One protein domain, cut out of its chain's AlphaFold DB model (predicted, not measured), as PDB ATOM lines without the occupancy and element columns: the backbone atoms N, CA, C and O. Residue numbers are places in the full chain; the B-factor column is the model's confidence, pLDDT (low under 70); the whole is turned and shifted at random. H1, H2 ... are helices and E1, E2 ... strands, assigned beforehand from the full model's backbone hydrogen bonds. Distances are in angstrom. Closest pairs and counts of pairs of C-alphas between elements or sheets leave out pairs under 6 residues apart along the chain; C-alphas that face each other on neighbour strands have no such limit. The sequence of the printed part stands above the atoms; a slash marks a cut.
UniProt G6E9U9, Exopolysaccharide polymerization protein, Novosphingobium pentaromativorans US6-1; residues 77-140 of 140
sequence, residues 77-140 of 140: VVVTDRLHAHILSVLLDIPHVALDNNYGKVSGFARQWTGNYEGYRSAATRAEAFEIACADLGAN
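What this domain is: This is residues 77 to 140 of the 140 residues of the protein "Exopolysaccharide polymerization protein" of Novosphingobium pentaromativorans US6-1 (UniProt G6E9U9). A small sheet of three short parallel strands stands in the middle, with the two short helices H1 and H2 over one face and the longer helix H3 over the opposite face. H1 and H2 meet only near their ends, and H3 runs along the sheet, its last residues reaching out beyond the strands. The printed part has 64 residues with three named strands and three named helices, alternating E1, H1, E2, H2, E3, H3; the sheet's order is E1, E2, E3. The class is mixed, helices and strands, and the whole is compact, with a radius of gyration of the C-alphas of 10.7 A and spans of 30 by 24 by 16 A.

Where its parts are: E1 is residues 78 to 80, 6.3 A long, and begins at C-alpha 78 (-65.769, 17.993, 55.721). H1 is residues 83 to 91, 12.6 A. E2 is residues 96 to 99, 9.8 A. H2 is residues 105 to 113, 12.3 A, beginning at C-alpha 105 (-56.647, 33.025, 54.938). E3 is residues 120 to 123, 10.3 A. H3 is residues 126 to 138, 18.7 A, and ends at C-alpha 138 (-79.954, 15.784, 56.258).

How they stand to each other: E2 is the inner strand. E1 and E2 are parallel at 16 degrees, with N 97 and O 78 2.8 A apart, within hydrogen-bond range. E2 and E3 are parallel at 30 degrees, with N 98 and O 121 2.8 A apart, also within range. E1, H1, E2 and E2, H2, E3 are strand-helix-strand units, two parallel neighbour strands with a helix between them along the chain, each with a right-handed crossover. H1 is on the sheet at a height of 8.8 A and runs along the strands, at 17 degrees to E2 on the local plane; the closest C-alphas of the two are those of Ser 89 and His 96, 6.7 A apart. H2 is on the same face at a height of 10.4 A. H1 and H2 only just touch, with 3 pairs of C-alphas within 8 A, and only at their ends; the closest C-alphas are those of Leu 83 and Val 106, 5.3 A apart. H3 is on the opposite face at a height of 8.3 A and runs along the strands, at 8 degrees to E2 on the local plane; the closest C-alphas of the two are those of Val 97 and Ala 129, 5.9 A apart. H3 is apart from H1 and H2. In H1, H2 and H3 every O i to N i+4 pair is within hydrogen-bond range.

The domain as a whole: The C-alphas farthest apart are those of Tyr 103 and Asn 140, 33.0 A. The printed part has no cut and ends at the chain's last residue, 140. The link from H2 to E3 is short, the other links are tight, and none is long. The mean pLDDT of the printed part is 88.4; residues 101 to 103 and 139 to 140 are under 70.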
ATOM      1  N   VAL A  77     -69.257  14.941  54.439       94.12
ATOM      2  CA  VAL A  77     -69.076  16.391  54.579       94.12
ATOM      3  C   VAL A  77     -67.808  16.633  55.395       94.12
ATOM      4  O   VAL A  77     -67.534  15.905  56.353       94.12
ATOM      5  N   VAL A  78     -67.020  17.646  55.032       94.62
ATOM      6  CA  VAL A  78     -65.769  17.993  55.721       94.62
ATOM      7  C   VAL A  78     -65.895  19.335  56.435       94.62
ATOM      8  O   VAL A  78     -66.153  20.354  55.818       94.62
ATOM      9  N   VAL A  79     -65.605  19.380  57.734       93.31
ATOM     10  CA  VAL A  79     -65.393  20.648  58.459       93.31
ATOM     11  C   VAL A  79     -63.895  20.901  58.594       93.31
ATOM     12  O   VAL A  79     -63.179  20.017  59.082       93.31
ATOM     13  N   THR A  80     -63.390  22.062  58.170       91.56
ATOM     14  CA  THR A  80     -61.941  22.326  58.151       91.56
ATOM     15  C   THR A  80     -61.539  23.775  58.395       91.56
ATOM     16  O   THR A  80     -62.163  24.690  57.892       91.56
ATOM     17  N   ASP A  81     -60.431  23.989  59.096       89.38
ATOM     18  CA  ASP A  81     -59.726  25.278  59.239       89.38
ATOM     19  C   ASP A  81     -58.433  25.345  58.390       89.38
ATOM     20  O   ASP A  81     -57.669  26.315  58.421       89.38
ATOM     21  N   ARG A  82     -58.147  24.282  57.624       88.31
ATOM     22  CA  ARG A  82     -56.960  24.150  56.771       88.31
ATOM     23  C   ARG A  82     -57.275  24.518  55.325       88.31
ATOM     24  O   ARG A  82     -58.050  23.827  54.667       88.31
ATOM     25  N   LEU A  83     -56.540  25.493  54.781       90.31
ATOM     26  CA  LEU A  83     -56.642  25.902  53.372       90.31
ATOM     27  C   LEU A  83     -56.455  24.736  52.385       90.31
ATOM     28  O   LEU A  83     -57.208  24.603  51.431       90.31
ATOM     29  N   HIS A  84     -55.477  23.856  52.609       91.62
ATOM     30  CA  HIS A  84     -55.267  22.719  51.706       91.62
ATOM     31  C   HIS A  84     -56.422  21.714  51.746       91.62
ATOM     32  O   HIS A  84     -56.712  21.090  50.735       91.62
ATOM     33  N   ALA A  85     -57.087  21.560  52.891       92.88
ATOM     34  CA  ALA A  85     -58.259  20.701  52.972       92.88
ATOM     35  C   ALA A  85     -59.461  21.336  52.258       92.88
ATOM     36  O   ALA A  85     -60.188  20.604  51.601       92.88
ATOM     37  N   HIS A  86     -59.610  22.668  52.294       94.25
ATOM     38  CA  HIS A  86     -60.558  23.400  51.436       94.25
ATOM     39  C   HIS A  86     -60.293  23.116  49.952       94.25
ATOM     40  O   HIS A  86     -61.140  22.556  49.267       94.25
ATOM     41  N   ILE A  87     -59.071  23.390  49.479       95.06
ATOM     42  CA  ILE A  87     -58.693  23.196  48.068       95.06
ATOM     43  C   ILE A  87     -58.938  21.753  47.614       95.06
ATOM     44  O   ILE A  87     -59.519  21.532  46.557       95.06
ATOM     45  N   LEU A  88     -58.513  20.763  48.402       95.94
ATOM     46  CA  LEU A  88     -58.726  19.365  48.038       95.94
ATOM     47  C   LEU A  88     -60.198  18.956  48.091       95.94
ATOM     48  O   LEU A  88     -60.602  18.154  47.264       95.94
ATOM     49  N   SER A  89     -60.998  19.491  49.018       96.25
ATOM     50  CA  SER A  89     -62.430  19.169  49.081       96.25
ATOM     51  C   SER A  89     -63.173  19.709  47.858       96.25
ATOM     52  O   SER A  89     -63.997  18.994  47.306       96.25
ATOM     53  N   VAL A  90     -62.807  20.902  47.367       96.50
ATOM     54  CA  VAL A  90     -63.283  21.418  46.069       96.50
ATOM     55  C   VAL A  90     -62.891  20.472  44.928       96.50
ATOM     56  O   VAL A  90     -63.727  20.109  44.113       96.50
ATOM     57  N   LEU A  91     -61.625  20.038  44.867       96.50
ATOM     58  CA  LEU A  91     -61.139  19.163  43.786       96.50
ATOM     59  C   LEU A  91     -61.742  17.752  43.810       96.50
ATOM     60  O   LEU A  91     -61.781  17.091  42.775       96.50
ATOM     61  N   LEU A  92     -62.155  17.278  44.984       95.88
ATOM     62  CA  LEU A  92     -62.781  15.970  45.178       95.88
ATOM     63  C   LEU A  92     -64.309  16.010  45.072       95.88
ATOM     64  O   LEU A  92     -64.929  14.963  45.230       95.88
ATOM     65  N   ASP A  93     -64.894  17.186  44.842       96.25
ATOM     66  CA  ASP A  93     -66.341  17.412  44.863       96.25
ATOM     67  C   ASP A  93     -67.003  16.983  46.192       96.25
ATOM     68  O   ASP A  93     -68.073  16.382  46.239       96.25
ATOM     69  N   ILE A  94     -66.324  17.248  47.316       95.75
ATOM     70  CA  ILE A  94     -66.813  16.920  48.661       95.75
ATOM     71  C   ILE A  94     -67.389  18.192  49.298       95.75
ATOM     72  O   ILE A  94     -66.665  19.193  49.415       95.75
ATOM     73  N   PRO A  95     -68.658  18.185  49.750       96.19
ATOM     74  CA  PRO A  95     -69.223  19.299  50.497       96.19
ATOM     75  C   PRO A  95     -68.410  19.586  51.758       96.19
ATOM     76  O   PRO A  95     -67.989  18.673  52.477       96.19
ATOM     77  N   HIS A  96     -68.148  20.857  52.033       95.62
ATOM     78  CA  HIS A  96     -67.316  21.231  53.161       95.62
ATOM     79  C   HIS A  96     -67.626  22.615  53.716       95.62
ATOM     80  O   HIS A  96     -67.949  23.560  52.997       95.62
ATOM     81  N   VAL A  97     -67.441  22.726  55.029       95.06
ATOM     82  CA  VAL A  97     -67.564  23.969  55.780       95.06
ATOM     83  C   VAL A  97     -66.179  24.408  56.231       95.06
ATOM     84  O   VAL A  97     -65.501  23.700  56.987       95.06
ATOM     85  N   ALA A  98     -65.741  25.571  55.760       92.81
ATOM     86  CA  ALA A  98     -64.483  26.156  56.181       92.81
ATOM     87  C   ALA A  98     -64.661  27.079  57.387       92.81
ATOM     88  O   ALA A  98     -65.449  28.024  57.359       92.81
ATOM     89  N   LEU A  99     -63.859  26.834  58.414       89.00
ATOM     90  CA  LEU A  99     -63.653  27.732  59.534       89.00
ATOM     91  C   LEU A  99     -62.574  28.729  59.163       89.00
ATOM     92  O   LEU A  99     -61.425  28.353  58.899       89.00
ATOM     93  N   ASP A 100     -62.938  30.001  59.157       79.25
ATOM     94  CA  ASP A 100     -61.943  31.035  58.963       79.25
ATOM     95  C   ASP A 100     -61.152  31.251  60.257       79.25
ATOM     96  O   ASP A 100     -61.696  31.248  61.360       79.25
ATOM     97  N   ASN A 101     -59.835  31.391  60.132       69.94
ATOM     98  CA  ASN A 101     -58.979  31.692  61.277       69.94
ATOM     99  C   ASN A 101     -58.825  33.210  61.446       69.94
ATOM    100  O   ASN A 101     -59.203  33.981  60.567       69.94
ATOM    101  N   ASN A 102     -58.178  33.641  62.536       58.28
ATOM    102  CA  ASN A 102     -57.929  35.061  62.843       58.28
ATOM    103  C   ASN A 102     -57.228  35.862  61.722       58.28
ATOM    104  O   ASN A 102     -57.166  37.085  61.807       58.28
ATOM    105  N   TYR A 103     -56.679  35.209  60.693       62.94
ATOM    106  CA  TYR A 103     -55.972  35.858  59.589       62.94
ATOM    107  C   TYR A 103     -56.756  35.884  58.270       62.94
ATOM    108  O   TYR A 103     -56.218  36.369  57.275       62.94
ATOM    109  N   GLY A 104     -57.980  35.352  58.214       75.62
ATOM    110  CA  GLY A 104     -58.814  35.437  57.010       75.62
ATOM    111  C   GLY A 104     -58.294  34.641  55.810       75.62
ATOM    112  O   GLY A 104     -58.622  34.942  54.661       75.62
ATOM    113  N   LYS A 105     -57.386  33.681  56.032       79.62
ATOM    114  CA  LYS A 105     -56.647  33.025  54.938       79.62
ATOM    115  C   LYS A 105     -57.557  32.160  54.074       79.62
ATOM    116  O   LYS A 105     -57.396  32.138  52.855       79.62
ATOM    117  N   VAL A 106     -58.467  31.416  54.704       84.25
ATOM    118  CA  VAL A 106     -59.336  30.483  53.979       84.25
ATOM    119  C   VAL A 106     -60.443  31.260  53.286       84.25
ATOM    120  O   VAL A 106     -60.623  31.087  52.084       84.25
ATOM    121  N   SER A 107     -61.094  32.193  53.988       84.81
ATOM    122  CA  SER A 107     -62.126  33.040  53.379       84.81
ATOM    123  C   SER A 107     -61.572  33.927  52.263       84.81
ATOM    124  O   SER A 107     -62.216  34.078  51.227       84.81
ATOM    125  N   GLY A 108     -60.363  34.473  52.424       89.25
ATOM    126  CA  GLY A 108     -59.702  35.292  51.412       89.25
ATOM    127  C   GLY A 108     -59.417  34.510  50.132       89.25
ATOM    128  O   GLY A 108     -59.722  34.988  49.039       89.25
ATOM    129  N   PHE A 109     -58.893  33.287  50.261       91.62
ATOM    130  CA  PHE A 109     -58.695  32.402  49.114       91.62
ATOM    131  C   PHE A 109     -60.029  31.992  48.483       91.62
ATOM    132  O   PHE A 109     -60.175  32.049  47.261       91.62
ATOM    133  N   ALA A 110     -61.008  31.608  49.306       91.81
ATOM    134  CA  ALA A 110     -62.312  31.182  48.830       91.81
ATOM    135  C   ALA A 110     -63.001  32.294  48.038       91.81
ATOM    136  O   ALA A 110     -63.348  32.088  46.880       91.81
ATOM    137  N   ARG A 111     -63.081  33.506  48.596       92.25
ATOM    138  CA  ARG A 111     -63.663  34.680  47.932       92.25
ATOM    139  C   ARG A 111     -63.027  34.968  46.573       92.25
ATOM    140  O   ARG A 111     -63.734  35.371  45.660       92.25
ATOM    141  N   GLN A 112     -61.717  34.772  46.446       94.75
ATOM    142  CA  GLN A 112     -61.006  35.055  45.202       94.75
ATOM    143  C   GLN A 112     -61.205  33.972  44.131       94.75
ATOM    144  O   GLN A 112     -61.224  34.302  42.948       94.75
ATOM    145  N   TRP A 113     -61.318  32.696  44.521       94.75
ATOM    146  CA  TRP A 113     -61.166  31.580  43.573       94.75
ATOM    147  C   TRP A 113     -62.281  30.536  43.578       94.75
ATOM    148  O   TRP A 113     -62.477  29.870  42.570       94.75
ATOM    149  N   THR A 114     -62.958  30.319  44.705       95.00
ATOM    150  CA  THR A 114     -63.836  29.143  44.908       95.00
ATOM    151  C   THR A 114     -65.151  29.480  45.613       95.00
ATOM    152  O   THR A 114     -65.889  28.586  46.007       95.00
ATOM    153  N   GLY A 115     -65.479  30.763  45.766       90.31
ATOM    154  CA  GLY A 115     -66.659  31.217  46.506       90.31
ATOM    155  C   GLY A 115     -67.989  30.883  45.830       90.31
ATOM    156  O   GLY A 115     -69.026  30.966  46.474       90.31
ATOM    157  N   ASN A 116     -67.965  30.501  44.553       93.56
ATOM    158  CA  ASN A 116     -69.122  30.046  43.786       93.56
ATOM    159  C   ASN A 116     -69.272  28.515  43.752       93.56
ATOM    160  O   ASN A 116     -70.176  28.023  43.085       93.56
ATOM    161  N   TYR A 117     -68.387  27.759  44.409       95.69
ATOM    162  CA  TYR A 117     -68.516  26.308  44.484       95.69
ATOM    163  C   TYR A 117     -69.699  25.941  45.390       95.69
ATOM    164  O   TYR A 117     -69.728  26.304  46.566       95.69
ATOM    165  N   GLU A 118     -70.680  25.225  44.840       94.69
ATOM    166  CA  GLU A 118     -71.959  24.947  45.505       94.69
ATOM    167  C   GLU A 118     -71.797  24.155  46.807       94.69
ATOM    168  O   GLU A 118     -72.515  24.410  47.773       94.69
ATOM    169  N   GLY A 119     -70.820  23.249  46.868       94.06
ATOM    170  CA  GLY A 119     -70.514  22.460  48.060       94.06
ATOM    171  C   GLY A 119     -69.719  23.205  49.139       94.06
ATOM    172  O   GLY A 119     -69.357  22.585  50.135       94.06
ATOM    173  N   TYR A 120     -69.393  24.490  48.961       95.25
ATOM    174  CA  TYR A 120     -68.643  25.271  49.949       95.25
ATOM    175  C   TYR A 120     -69.559  26.124  50.827       95.25
ATOM    176  O   TYR A 120     -70.447  26.839  50.353       95.25
ATOM    177  N   ARG A 121     -69.289  26.098  52.131       94.38
ATOM    178  CA  ARG A 121     -69.857  27.011  53.127       94.38
ATOM    179  C   ARG A 121     -68.742  27.549  54.017       94.38
ATOM    180  O   ARG A 121     -67.722  26.894  54.218       94.38
ATOM    181  N   SER A 122     -68.944  28.728  54.590       92.62
ATOM    182  CA  SER A 122     -68.048  29.298  55.599       92.62
ATOM    183  C   SER A 122     -68.753  29.407  56.941       92.62
ATOM    184  O   SER A 122     -69.940  29.718  56.969       92.62
ATOM    185  N   ALA A 123     -68.007  29.235  58.026       91.06
ATOM    186  CA  ALA A 123     -68.478  29.451  59.388       91.06
ATOM    187  C   ALA A 123     -67.456  30.272  60.186       91.06
ATOM    188  O   ALA A 123     -66.243  30.152  59.980       91.06
ATOM    189  N   ALA A 124     -67.947  31.092  61.114       85.56
ATOM    190  CA  ALA A 124     -67.125  31.875  62.032       85.56
ATOM    191  C   ALA A 124     -66.760  31.083  63.295       85.56
ATOM    192  O   ALA A 124     -65.709  31.317  63.895       85.56
ATOM    193  N   THR A 125     -67.613  30.139  63.702       85.88
ATOM    194  CA  THR A 125     -67.404  29.319  64.905       85.88
ATOM    195  C   THR A 125     -67.487  27.833  64.603       85.88
ATOM    196  O   THR A 125     -68.105  27.399  63.631       85.88
ATOM    197  N   ARG A 126     -66.858  27.022  65.458       85.88
ATOM    198  CA  ARG A 126     -66.842  25.566  65.311       85.88
ATOM    199  C   ARG A 126     -68.238  24.974  65.490       85.88
ATOM    200  O   ARG A 126     -68.573  24.029  64.784       85.88
ATOM    201  N   ALA A 127     -69.029  25.531  66.408       86.12
ATOM    202  CA  ALA A 127     -70.421  25.143  66.617       86.12
ATOM    203  C   ALA A 127     -71.258  25.367  65.347       86.12
ATOM    204  O   ALA A 127     -71.823  24.414  64.816       86.12
ATOM    205  N   GLU A 128     -71.219  26.582  64.796       89.50
ATOM    206  CA  GLU A 128     -71.884  26.932  63.534       89.50
ATOM    207  C   GLU A 128     -71.439  26.017  62.384       89.50
ATOM    208  O   GLU A 128     -72.261  25.529  61.613       89.50
ATOM    209  N   ALA A 129     -70.141  25.712  62.292       91.00
ATOM    210  CA  ALA A 129     -69.638  24.836  61.241       91.00
ATOM    211  C   ALA A 129     -70.218  23.418  61.314       91.00
ATOM    212  O   ALA A 129     -70.483  22.808  60.277       91.00
ATOM    213  N   PHE A 130     -70.408  22.887  62.524       89.69
ATOM    214  CA  PHE A 130     -71.050  21.589  62.703       89.69
ATOM    215  C   PHE A 130     -72.548  21.642  62.422       89.69
ATOM    216  O   PHE A 130     -73.063  20.705  61.821       89.69
ATOM    217  N   GLU A 131     -73.240  22.714  62.802       90.81
ATOM    218  CA  GLU A 131     -74.664  22.889  62.490       90.81
ATOM    219  C   GLU A 131     -74.908  22.899  60.977       90.81
ATOM    220  O   GLU A 131     -75.739  22.129  60.490       90.81
ATOM    221  N   ILE A 132     -74.123  23.680  60.228       92.75
ATOM    222  CA  ILE A 132     -74.185  23.724  58.758       92.75
ATOM    223  C   ILE A 132     -73.891  22.340  58.166       92.75
ATOM    224  O   ILE A 132     -74.654  21.843  57.341       92.75
ATOM    225  N   ALA A 133     -72.822  21.677  58.623       91.81
ATOM    226  CA  ALA A 133     -72.449  20.363  58.106       91.81
ATOM    227  C   ALA A 133     -73.516  19.286  58.380       91.81
ATOM    228  O   ALA A 133     -73.756  18.421  57.538       91.81
ATOM    229  N   CYS A 134     -74.164  19.325  59.547       89.06
ATOM    230  CA  CYS A 134     -75.266  18.425  59.880       89.06
ATOM    231  C   CYS A 134     -76.510  18.703  59.027       89.06
ATOM    232  O   CYS A 134     -77.175  17.753  58.610       89.06
ATOM    233  N   ALA A 135     -76.811  19.972  58.742       89.00
ATOM    234  CA  ALA A 135     -77.911  20.345  57.857       89.00
ATOM    235  C   ALA A 135     -77.692  19.810  56.430       89.00
ATOM    236  O   ALA A 135     -78.591  19.180  55.873       89.00
ATOM    237  N   ASP A 136     -76.478  19.948  55.887       85.62
ATOM    238  CA  ASP A 136     -76.119  19.436  54.554       85.62
ATOM    239  C   ASP A 136     -76.215  17.897  54.460       85.62
ATOM    240  O   ASP A 136     -76.521  17.338  53.404       85.62
ATOM    241  N   LEU A 137     -75.990  17.182  55.570       84.12
ATOM    242  CA  LEU A 137     -76.147  15.723  55.630       84.12
ATOM    243  C   LEU A 137     -77.611  15.264  55.628       84.12
ATOM    244  O   LEU A 137     -77.877  14.150  55.173       84.12
ATOM    245  N   GLY A 138     -78.521  16.078  56.170       73.06
ATOM    246  CA  GLY A 138     -79.954  15.784  56.258       73.06
ATOM    247  C   GLY A 138     -80.780  16.291  55.073       73.06
ATOM    248  O   GLY A 138     -81.923  15.872  54.915       73.06
ATOM    249  N   ALA A 139     -80.217  17.175  54.247       60.34
ATOM    250  CA  ALA A 139     -80.864  17.735  53.059       60.34
ATOM    251  C   ALA A 139     -80.723  16.864  51.789       60.34
ATOM    252  O   ALA A 139     -81.230  17.256  50.740       60.34
ATOM    253  N   ASN A 140     -80.043  15.711  51.881       47.53
ATOM    254  CA  ASN A 140     -79.753  14.787  50.775       47.53
ATOM    255  C   ASN A 140     -80.517  13.466  50.888       47.53
ATOM    256  O   ASN A 140     -80.422  12.834  51.968       47.53
TER     257      ASN A 140